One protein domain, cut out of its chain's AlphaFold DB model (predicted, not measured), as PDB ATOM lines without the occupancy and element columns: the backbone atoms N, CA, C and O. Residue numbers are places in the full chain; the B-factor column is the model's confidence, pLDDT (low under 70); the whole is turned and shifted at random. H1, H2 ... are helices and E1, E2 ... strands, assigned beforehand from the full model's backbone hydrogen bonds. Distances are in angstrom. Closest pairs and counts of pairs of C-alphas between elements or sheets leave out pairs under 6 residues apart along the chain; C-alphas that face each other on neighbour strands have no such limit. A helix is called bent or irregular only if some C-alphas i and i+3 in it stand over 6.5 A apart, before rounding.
ATOM      1  N   CYS A  50      35.423  35.205   2.096       85.50
ATOM      2  CA  CYS A  50      35.136  34.287   3.189       85.50
ATOM      3  C   CYS A  50      34.370  33.088   2.637       85.50
ATOM      4  O   CYS A  50      33.197  33.198   2.291       85.50
ATOM      5  N   VAL A  51      35.027  31.936   2.566       83.25
ATOM      6  CA  VAL A  51      34.466  30.718   1.990       83.25
ATOM      7  C   VAL A  51      34.240  29.695   3.097       83.25
ATOM      8  O   VAL A  51      35.152  29.342   3.847       83.25
ATOM      9  N   ASN A  52      33.010  29.197   3.204       82.12
ATOM     10  CA  ASN A  52      32.662  28.103   4.103       82.12
ATOM     11  C   ASN A  52      32.179  26.907   3.286       82.12
ATOM     12  O   ASN A  52      31.103  26.934   2.701       82.12
ATOM     13  N   LEU A  53      32.985  25.854   3.287       78.81
ATOM     14  CA  LEU A  53      32.748  24.619   2.557       78.81
ATOM     15  C   LEU A  53      32.325  23.473   3.483       78.81
ATOM     16  O   LEU A  53      32.386  22.311   3.095       78.81
ATOM     17  N   SER A  54      31.878  23.774   4.707       76.38
ATOM     18  CA  SER A  54      31.430  22.746   5.664       76.38
ATOM     19  C   SER A  54      30.237  21.927   5.157       76.38
ATOM     20  O   SER A  54      30.013  20.820   5.629       76.38
ATOM     21  N   SER A  55      29.467  22.463   4.205       70.44
ATOM     22  CA  SER A  55      28.308  21.809   3.587       70.44
ATOM     23  C   SER A  55      28.568  21.304   2.163       70.44
ATOM     24  O   SER A  55      27.637  20.842   1.509       70.44
ATOM     25  N   ALA A  56      29.788  21.445   1.636       64.81
ATOM     26  CA  ALA A  56      30.089  21.064   0.260       64.81
ATOM     27  C   ALA A  56      30.420  19.566   0.173       64.81
ATOM     28  O   ALA A  56      31.324  19.078   0.850       64.81
ATOM     29  N   HIS A  57      29.705  18.840  -0.688       60.38
ATOM     30  CA  HIS A  57      29.971  17.424  -0.949       60.38
ATOM     31  C   HIS A  57      31.208  17.240  -1.848       60.38
ATOM     32  O   HIS A  57      31.521  18.091  -2.683       60.38
ATOM     33  N   TYR A  58      31.869  16.082  -1.727       54.69
ATOM     34  CA  TYR A  58      33.139  15.738  -2.388       54.69
ATOM     35  C   TYR A  58      33.220  16.124  -3.883       54.69
ATOM     36  O   TYR A  58      34.194  16.732  -4.321       54.69
ATOM     37  N   PHE A  59      32.173  15.844  -4.669       47.91
ATOM     38  CA  PHE A  59      32.158  16.104  -6.117       47.91
ATOM     39  C   PHE A  59      32.126  17.597  -6.487       47.91
ATOM     40  O   PHE A  59      32.635  17.993  -7.536       47.91
ATOM     41  N   GLN A  60      31.537  18.438  -5.639       61.00
ATOM     42  CA  GLN A  60      31.479  19.880  -5.884       61.00
ATOM     43  C   GLN A  60      32.807  20.550  -5.518       61.00
ATOM     44  O   GLN A  60      33.178  21.539  -6.134       61.00
ATOM     45  N   PHE A  61      33.568  19.974  -4.588       59.78
ATOM     46  CA  PHE A  61      34.768  20.585  -4.023       59.78
ATOM     47  C   PHE A  61      35.925  20.758  -5.014       59.78
ATOM     48  O   PHE A  61      36.471  21.850  -5.129       59.78
ATOM     49  N   ASN A  62      36.276  19.713  -5.771       62.09
ATOM     50  CA  ASN A  62      37.367  19.803  -6.751       62.09
ATOM     51  C   ASN A  62      37.038  20.792  -7.877       62.09
ATOM     52  O   ASN A  62      37.916  21.515  -8.340       62.09
ATOM     53  N   LYS A  63      35.759  20.872  -8.265       63.00
ATOM     54  CA  LYS A  63      35.279  21.902  -9.192       63.00
ATOM     55  C   LYS A  63      35.372  23.287  -8.559       63.00
ATOM     56  O   LYS A  63      35.874  24.202  -9.186       63.00
ATOM     57  N   ILE A  64      34.962  23.438  -7.303       63.62
ATOM     58  CA  ILE A  64      35.017  24.710  -6.576       63.62
ATOM     59  C   ILE A  64      36.457  25.270  -6.525       63.62
ATOM     60  O   ILE A  64      36.657  26.442  -6.828       63.62
ATOM     61  N   ILE A  65      37.475  24.448  -6.240       66.00
ATOM     62  CA  ILE A  65      38.891  24.886  -6.201       66.00
ATOM     63  C   ILE A  65      39.372  25.421  -7.553       66.00
ATOM     64  O   ILE A  65      40.130  26.385  -7.598       66.00
ATOM     65  N   GLN A  66      38.954  24.790  -8.650       66.25
ATOM     66  CA  GLN A  66      39.379  25.174  -9.996       66.25
ATOM     67  C   GLN A  66      38.761  26.496 -10.464       66.25
ATOM     68  O   GLN A  66      39.252  27.071 -11.431       66.25
ATOM     69  N   ILE A  67      37.684  26.959  -9.819       63.62
ATOM     70  CA  ILE A  67      36.856  28.040 -10.359       63.62
ATOM     71  C   ILE A  67      36.705  29.232  -9.390       63.62
ATOM     72  O   ILE A  67      36.372  30.329  -9.833       63.62
ATOM     73  N   ILE A  68      37.001  29.091  -8.089       68.50
ATOM     74  CA  ILE A  68      37.093  30.266  -7.200       68.50
ATOM     75  C   ILE A  68      38.371  31.061  -7.534       68.50
ATOM     76  O   ILE A  68      39.433  30.460  -7.702       68.50
ATOM     77  N   PRO A  69      38.342  32.410  -7.535       73.19
ATOM     78  CA  PRO A  69      39.556  33.226  -7.508       73.19
ATOM     79  C   PRO A  69      40.348  33.010  -6.203       73.19
ATOM     80  O   PRO A  69      40.224  33.775  -5.246       73.19
ATOM     81  N   LEU A  70      41.195  31.980  -6.171       81.94
ATOM     82  CA  LEU A  70      42.008  31.567  -5.015       81.94
ATOM     83  C   LEU A  70      42.823  32.720  -4.405       81.94
ATOM     84  O   LEU A  70      43.011  32.789  -3.193       81.94
ATOM     85  N   ASN A  71      43.235  33.675  -5.241       82.88
ATOM     86  CA  ASN A  71      43.991  34.865  -4.844       82.88
ATOM     87  C   ASN A  71      43.202  35.849  -3.966       82.88
ATOM     88  O   ASN A  71      43.795  36.771  -3.409       82.88
ATOM     89  N   ASN A  72      41.883  35.687  -3.850       82.62
ATOM     90  CA  ASN A  72      41.007  36.562  -3.072       82.62
ATOM     91  C   ASN A  72      40.470  35.908  -1.795       82.62
ATOM     92  O   ASN A  72      39.831  36.599  -1.004       82.62
ATOM     93  N   ILE A  73      40.718  34.613  -1.583       87.31
ATOM     94  CA  ILE A  73      40.249  33.909  -0.390       87.31
ATOM     95  C   ILE A  73      41.126  34.316   0.791       87.31
ATOM     96  O   ILE A  73      42.333  34.080   0.797       87.31
ATOM     97  N   GLU A  74      40.505  34.909   1.804       92.38
ATOM     98  CA  GLU A  74      41.181  35.318   3.035       92.38
ATOM     99  C   GLU A  74      40.786  34.452   4.227       92.38
ATOM    100  O   GLU A  74      41.602  34.234   5.122       92.38
ATOM    101  N   SER A  75      39.559  33.929   4.227       90.75
ATOM    102  CA  SER A  75      39.054  33.029   5.259       90.75
ATOM    103  C   SER A  75      38.453  31.778   4.636       90.75
ATOM    104  O   SER A  75      37.563  31.877   3.792       90.75
ATOM    105  N   LEU A  76      38.879  30.606   5.104       89.38
ATOM    106  CA  LEU A  76      38.412  29.306   4.630       89.38
ATOM    107  C   LEU A  76      37.977  28.426   5.805       89.38
ATOM    108  O   LEU A  76      38.736  28.201   6.746       89.38
ATOM    109  N   THR A  77      36.746  27.919   5.761       87.88
ATOM    110  CA  THR A  77      36.235  26.920   6.714       87.88
ATOM    111  C   THR A  77      35.908  25.626   5.985       87.88
ATOM    112  O   THR A  77      35.156  25.648   5.015       87.88
ATOM    113  N   ILE A  78      36.442  24.503   6.461       84.19
ATOM    114  CA  ILE A  78      36.256  23.175   5.869       84.19
ATOM    115  C   ILE A  78      35.858  22.198   6.973       84.19
ATOM    116  O   ILE A  78      36.516  22.130   8.012       84.19
ATOM    117  N   ASP A  79      34.806  21.415   6.735       80.25
ATOM    118  CA  ASP A  79      34.512  20.219   7.525       80.25
ATOM    119  C   ASP A  79      35.000  18.981   6.767       80.25
ATOM    120  O   ASP A  79      34.369  18.498   5.829       80.25
ATOM    121  N   VAL A  80      36.155  18.479   7.192       73.31
ATOM    122  CA  VAL A  80      36.839  17.310   6.631       73.31
ATOM    123  C   VAL A  80      36.022  16.026   6.849       73.31
ATOM    124  O   VAL A  80      36.192  15.053   6.119       73.31
ATOM    125  N   ASN A  81      35.074  15.996   7.799       66.88
ATOM    126  CA  ASN A  81      34.163  14.850   7.909       66.88
ATOM    127  C   ASN A  81      33.119  14.830   6.797       66.88
ATOM    128  O   ASN A  81      32.748  13.749   6.343       66.88
ATOM    129  N   ALA A  82      32.609  16.008   6.430       58.94
ATOM    130  CA  ALA A  82      31.593  16.162   5.395       58.94
ATOM    131  C   ALA A  82      32.193  16.016   3.987       58.94
ATOM    132  O   ALA A  82      31.483  15.664   3.044       58.94
ATOM    133  N   SER A  83      33.503  16.241   3.857       58.09
ATOM    134  CA  SER A  83      34.236  16.113   2.606       58.09
ATOM    135  C   SER A  83      35.626  15.516   2.877       58.09
ATOM    136  O   SER A  83      36.497  16.238   3.370       58.09
ATOM    137  N   PRO A  84      35.856  14.213   2.599       57.31
ATOM    138  CA  PRO A  84      37.153  13.565   2.791       57.31
ATOM    139  C   PRO A  84      38.137  14.079   1.735       57.31
ATOM    140  O   PRO A  84      38.352  13.459   0.698       57.31
ATOM    141  N   LEU A  85      38.664  15.278   1.953       63.06
ATOM    142  CA  LEU A  85      39.504  15.987   0.998       63.06
ATOM    143  C   LEU A  85      40.969  15.756   1.303       63.06
ATOM    144  O   LEU A  85      41.422  15.984   2.423       63.06
ATOM    145  N   GLN A  86      41.725  15.426   0.263       69.19
ATOM    146  CA  GLN A  86      43.178  15.498   0.289       69.19
ATOM    147  C   GLN A  86      43.604  16.963   0.151       69.19
ATOM    148  O   GLN A  86      43.848  17.465  -0.948       69.19
ATOM    149  N   LEU A  87      43.656  17.674   1.281       75.31
ATOM    150  CA  LEU A  87      44.096  19.072   1.332       75.31
ATOM    151  C   LEU A  87      45.549  19.239   0.866       75.31
ATOM    152  O   LEU A  87      45.924  20.299   0.378       75.31
ATOM    153  N   SER A  88      46.345  18.173   0.922       72.25
ATOM    154  CA  SER A  88      47.704  18.103   0.382       72.25
ATOM    155  C   SER A  88      47.838  18.510  -1.090       72.25
ATOM    156  O   SER A  88      48.903  18.967  -1.487       72.25
ATOM    157  N   CYS A  89      46.793  18.344  -1.904       76.06
ATOM    158  CA  CYS A  89      46.829  18.651  -3.339       76.06
ATOM    159  C   CYS A  89      46.354  20.067  -3.674       76.06
ATOM    160  O   CYS A  89      46.208  20.413  -4.847       76.06
ATOM    161  N   TRP A  90      46.049  20.877  -2.664       80.12
ATOM    162  CA  TRP A  90      45.454  22.177  -2.898       80.12
ATOM    163  C   TRP A  90      46.482  23.210  -3.342       80.12
ATOM    164  O   TRP A  90      47.592  23.249  -2.807       80.12
ATOM    165  N   PRO A  91      46.103  24.085  -4.288       85.69
ATOM    166  CA  PRO A  91      46.949  25.189  -4.697       85.69
ATOM    167  C   PRO A  91      47.156  26.174  -3.542       85.69
ATOM    168  O   PRO A  91      46.313  26.315  -2.652       85.69
ATOM    169  N   TYR A  92      48.275  26.888  -3.596       88.12
ATOM    170  CA  TYR A  92      48.570  27.968  -2.665       88.12
ATOM    171  C   TYR A  92      47.579  29.129  -2.826       88.12
ATOM    172  O   TYR A  92      47.308  29.583  -3.939       88.12
ATOM    173  N   MET A  93      47.070  29.633  -1.705       90.31
ATOM    174  CA  MET A  93      46.176  30.783  -1.612       90.31
ATOM    175  C   MET A  93      46.922  31.949  -0.951       90.31
ATOM    176  O   MET A  93      47.017  32.004   0.278       90.31
ATOM    177  N   PRO A  94      47.429  32.921  -1.726       90.31
ATOM    178  CA  PRO A  94      48.375  33.927  -1.232       90.31
ATOM    179  C   PRO A  94      47.795  34.909  -0.206       90.31
ATOM    180  O   PRO A  94      48.550  35.631   0.438       90.31
ATOM    181  N   ARG A  95      46.469  34.976  -0.061       91.88
ATOM    182  CA  ARG A  95      45.795  35.853   0.909       91.88
ATOM    183  C   ARG A  95      45.143  35.102   2.065       91.88
ATOM    184  O   ARG A  95      44.536  35.743   2.922       91.88
ATOM    185  N   LEU A  96      45.267  33.773   2.110       93.75
ATOM    186  CA  LEU A  96      44.614  32.966   3.130       93.75
ATOM    187  C   LEU A  96      45.223  33.270   4.500       93.75
ATOM    188  O   LEU A  96      46.329  32.833   4.815       93.75
ATOM    189  N   SER A  97      44.474  34.009   5.311       95.62
ATOM    190  CA  SER A  97      44.889  34.458   6.638       95.62
ATOM    191  C   SER A  97      44.171  33.715   7.754       95.62
ATOM    192  O   SER A  97      44.720  33.574   8.843       95.62
ATOM    193  N   THR A  98      42.968  33.208   7.488       94.62
ATOM    194  CA  THR A  98      42.153  32.474   8.457       94.62
ATOM    195  C   THR A  98      41.774  31.106   7.909       94.62
ATOM    196  O   THR A  98      41.116  31.004   6.876       94.62
ATOM    197  N   LEU A  99      42.128  30.044   8.629       92.44
ATOM    198  CA  LEU A  99      41.771  28.672   8.280       92.44
ATOM    199  C   LEU A  99      41.093  27.974   9.456       92.44
ATOM    200  O   LEU A  99      41.615  27.940  10.571       92.44
ATOM    201  N   ARG A 100      39.929  27.378   9.198       90.94
ATOM    202  CA  ARG A 100      39.178  26.576  10.167       90.94
ATOM    203  C   ARG A 100      38.933  25.186   9.603       90.94
ATOM    204  O   ARG A 100      38.160  25.024   8.664       90.94
ATOM    205  N   LEU A 101      39.563  24.186  10.201       88.00
ATOM    206  CA  LEU A 101      39.411  22.781   9.849       88.00
ATOM    207  C   LEU A 101      38.616  22.076  10.943       88.00
ATOM    208  O   LEU A 101      38.992  22.109  12.115       88.00
ATOM    209  N   LYS A 102      37.518  21.425  10.572       85.94
ATOM    210  CA  LYS A 102      36.722  20.579  11.464       85.94
ATOM    211  C   LYS A 102      36.826  19.134  11.014       85.94
ATOM    212  O   LYS A 102      36.844  18.875   9.821       85.94
ATOM    213  N   GLY A 103      36.876  18.188  11.947       78.00
ATOM    214  CA  GLY A 103      36.821  16.776  11.586       78.00
ATOM    215  C   GLY A 103      38.105  16.167  11.058       78.00
ATOM    216  O   GLY A 103      38.037  15.170  10.346       78.00
ATOM    217  N   VAL A 104      39.255  16.755  11.377       78.94
ATOM    218  CA  VAL A 104      40.544  16.190  10.967       78.94
ATOM    219  C   VAL A 104      40.689  14.803  11.602       78.94
ATOM    220  O   VAL A 104      40.578  14.668  12.823       78.94
ATOM    221  N   ARG A 105      40.862  13.777  10.758       71.81
ATOM    222  CA  ARG A 105      41.050  12.376  11.171       71.81
ATOM    223  C   ARG A 105      42.528  12.064  11.367       71.81
ATOM    224  O   ARG A 105      42.903  11.536  12.404       71.81
ATOM    225  N   GLU A 106      43.355  12.461  10.406       71.19
ATOM    226  CA  GLU A 106      44.804  12.303  10.448       71.19
ATOM    227  C   GLU A 106      45.477  13.630  10.098       71.19
ATOM    228  O   GLU A 106      45.071  14.331   9.172       71.19
ATOM    229  N   TYR A 107      46.522  13.998  10.844       71.88
ATOM    230  CA  TYR A 107      47.255  15.241  10.587       71.88
ATOM    231  C   TYR A 107      48.054  15.196   9.278       71.88
ATOM    232  O   TYR A 107      48.330  16.247   8.702       71.88
ATOM    233  N   ASN A 108      48.380  14.002   8.779       71.56
ATOM    234  CA  ASN A 108      49.111  13.829   7.524       71.56
ATOM    235  C   ASN A 108      48.360  14.436   6.327       71.56
ATOM    236  O   ASN A 108      48.993  15.029   5.456       71.56
ATOM    237  N   ASP A 109      47.025  14.393   6.335       65.06
ATOM    238  CA  ASP A 109      46.192  14.918   5.243       65.06
ATOM    239  C   ASP A 109      46.198  16.452   5.160       65.06
ATOM    240  O   ASP A 109      45.921  17.034   4.109       65.06
ATOM    241  N   VAL A 110      46.517  17.123   6.271       80.00
ATOM    242  CA  VAL A 110      46.445  18.585   6.416       80.00
ATOM    243  C   VAL A 110      47.808  19.249   6.539       80.00
ATOM    244  O   VAL A 110      47.926  20.428   6.217       80.00
ATOM    245  N   ILE A 111      48.848  18.534   6.971       84.88
ATOM    246  CA  ILE A 111      50.136  19.150   7.313       84.88
ATOM    247  C   ILE A 111      50.808  19.828   6.116       84.88
ATOM    248  O   ILE A 111      51.308  20.939   6.255       84.88
ATOM    249  N   ILE A 112      50.740  19.221   4.927       84.56
ATOM    250  CA  ILE A 112      51.285  19.806   3.692       84.56
ATOM    251  C   ILE A 112      50.570  21.125   3.376       84.56
ATOM    252  O   ILE A 112      51.218  22.130   3.097       84.56
ATOM    253  N   PHE A 113      49.241  21.142   3.488       86.94
ATOM    254  CA  PHE A 113      48.442  22.341   3.258       86.94
ATOM    255  C   PHE A 113      48.751  23.444   4.274       86.94
ATOM    256  O   PHE A 113      48.884  24.608   3.902       86.94
ATOM    257  N   LEU A 114      48.904  23.089   5.553       89.19
ATOM    258  CA  LEU A 114      49.255  24.038   6.609       89.19
ATOM    259  C   LEU A 114      50.646  24.638   6.392       89.19
ATOM    260  O   LEU A 114      50.802  25.850   6.512       89.19
ATOM    261  N   LEU A 115      51.636  23.815   6.035       90.56
ATOM    262  CA  LEU A 115      52.993  24.278   5.741       90.56
ATOM    263  C   LEU A 115      53.019  25.205   4.523       90.56
ATOM    264  O   LEU A 115      53.670  26.246   4.570       90.56
ATOM    265  N   LEU A 116      52.259  24.872   3.475       90.69
ATOM    266  CA  LEU A 116      52.144  25.696   2.273       90.69
ATOM    267  C   LEU A 116      51.619  27.111   2.578       90.69
ATOM    268  O   LEU A 116      52.011  28.062   1.911       90.69
ATOM    269  N   HIS A 117      50.773  27.263   3.600       92.88
ATOM    270  CA  HIS A 117      50.152  28.539   3.979       92.88
ATOM    271  C   HIS A 117      50.713  29.136   5.279       92.88
ATOM    272  O   HIS A 117      50.189  30.128   5.780       92.88
ATOM    273  N   ALA A 118      51.788  28.571   5.837       91.12
ATOM    274  CA  ALA A 118      52.309  28.972   7.145       91.12
ATOM    275  C   ALA A 118      52.714  30.455   7.210       91.12
ATOM    276  O   ALA A 118      52.610  31.073   8.263       91.12
ATOM    277  N   ALA A 119      53.145  31.033   6.084       92.38
ATOM    278  CA  ALA A 119      53.543  32.437   5.997       92.38
ATOM    279  C   ALA A 119      52.357  33.420   5.953       92.38
ATOM    280  O   ALA A 119      52.531  34.593   6.278       92.38
ATOM    281  N   THR A 120      51.170  32.974   5.533       94.50
ATOM    282  CA  THR A 120      49.989  33.840   5.368       94.50
ATOM    283  C   THR A 120      48.976  33.658   6.491       94.50
ATOM    284  O   THR A 120      48.242  34.594   6.810       94.50
ATOM    285  N   LEU A 121      48.935  32.473   7.107       94.50
ATOM    286  CA  LEU A 121      48.001  32.150   8.179       94.50
ATOM    287  C   LEU A 121      48.306  32.950   9.450       94.50
ATOM    288  O   LEU A 121      49.343  32.795  10.084       94.50
ATOM    289  N   THR A 122      47.334  33.759   9.856       95.19
ATOM    290  CA  THR A 122      47.326  34.491  11.130       95.19
ATOM    291  C   THR A 122      46.404  33.828  12.149       95.19
ATOM    292  O   THR A 122      46.655  33.891  13.348       95.19
ATOM    293  N   HIS A 123      45.351  33.154  11.677       94.62
ATOM    294  CA  HIS A 123      44.371  32.465  12.505       94.62
ATOM    295  C   HIS A 123      44.194  31.031  12.011       94.62
ATOM    296  O   HIS A 123      43.761  30.795  10.881       94.62
ATOM    297  N   LEU A 124      44.483  30.064  12.879       92.75
ATOM    298  CA  LEU A 124      44.322  28.644  12.597       92.75
ATOM    299  C   LEU A 124      43.462  28.000  13.681       92.75
ATOM    300  O   LEU A 124      43.759  28.092  14.870       92.75
ATOM    301  N   THR A 125      42.397  27.321  13.273       91.50
ATOM    302  CA  THR A 125      41.570  26.509  14.164       91.50
ATOM    303  C   THR A 125      41.479  25.097  13.613       91.50
ATOM    304  O   THR A 125      41.037  24.904  12.484       91.50
ATOM    305  N   ILE A 126      41.873  24.107  14.413       87.62
ATOM    306  CA  ILE A 126      41.801  22.692  14.047       87.62
ATOM    307  C   ILE A 126      40.985  21.962  15.110       87.62
ATOM    308  O   ILE A 126      41.406  21.858  16.258       87.62
ATOM    309  N   HIS A 127      39.830  21.430  14.718       84.38
ATOM    310  CA  HIS A 127      39.036  20.524  15.540       84.38
ATOM    311  C   HIS A 127      39.264  19.091  15.054       84.38
ATOM    312  O   HIS A 127      38.738  18.686  14.013       84.38
ATOM    313  N   SER A 128      40.061  18.333  15.804       75.38
ATOM    314  CA  SER A 128      40.301  16.908  15.564       75.38
ATOM    315  C   SER A 128      39.248  16.050  16.270       75.38
ATOM    316  O   SER A 128      38.741  16.432  17.324       75.38
ATOM    317  N   ARG A 129      38.918  14.889  15.691       65.06
ATOM    318  CA  ARG A 129      38.112  13.847  16.362       65.06
ATOM    319  C   ARG A 129      38.962  12.863  17.173       65.06
ATOM    320  O   ARG A 129      38.404  12.019  17.864       65.06
ATOM    321  N   VAL A 130      40.286  12.947  17.070       57.81
ATOM    322  CA  VAL A 130      41.211  12.043  17.759       57.81
ATOM    323  C   VAL A 130      41.528  12.608  19.141       57.81
ATOM    324  O   VAL A 130      41.999  13.742  19.249       57.81
ATOM    325  N   GLU A 131      41.294  11.818  20.194       50.00
ATOM    326  CA  GLU A 131      41.803  12.115  21.536       50.00
ATOM    327  C   GLU A 131      43.325  12.296  21.471       50.00
ATOM    328  O   GLU A 131      44.068  11.423  21.015       50.00
TER     329      GLU A 131
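What this domain is: This is residues 50 to 131 of the 148 residues of the protein "Hypothetical protein" of Adineta steineri (UniProt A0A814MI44). Picture a wall of four parallel strands that H2 only grazes and H1 stands clear of, with residues 80 to 97 running between the helices. The 82 printed residues include E1, H1, E2, E3, H2, E4 in chain order; sheet order is E1, E2, E3, E4. The class is mixed, with 40 residues, under half, in named elements; it is compact, radius of gyration of the C-alphas 11.7 A, spans 34 by 28 by 20 A.

Where its parts are: Find C-alpha 50 at (35.136, 34.287, 3.189), where E1, residues 50 to 52, begins. Then come H1, residues 58 to 67, 15.1 A; E2, residues 75 to 79; E3, residues 98 to 104, 16.6 A; irregular H2, residues 108 to 116, its C-alphas 109 and 112 7.2 A apart; and E4, residues 123 to 128, 16.4 A, which ends at C-alpha 128 at (40.301, 16.908, 15.564).

How they stand to each other: Look for N and O within hydrogen-bond range: N 77 and O 51, 2.9 A; N 76 and O 98, 2.9 A; N 101 and O 125, 2.8 A. E1, H1, E2 and E3, H2, E4 are strand-helix-strand units, parallel neighbours joined through a helix, with right-handed crossovers. H2 is only just on the sheet, with 5 pairs of C-alphas within 10 A; H1 is not on it. O i to N i+4 pairs are within range in 4 of 6 for H1, 3 of 5 for H2.

The domain as a whole: The farthest C-alphas, Ile 67 and Glu 131, are 36.0 A apart. The printed part has no cut; the E2 to E3 link is long. Look for pLDDT under 70 at residues 56 to 68, 81 to 86, 109 and 129 to 131.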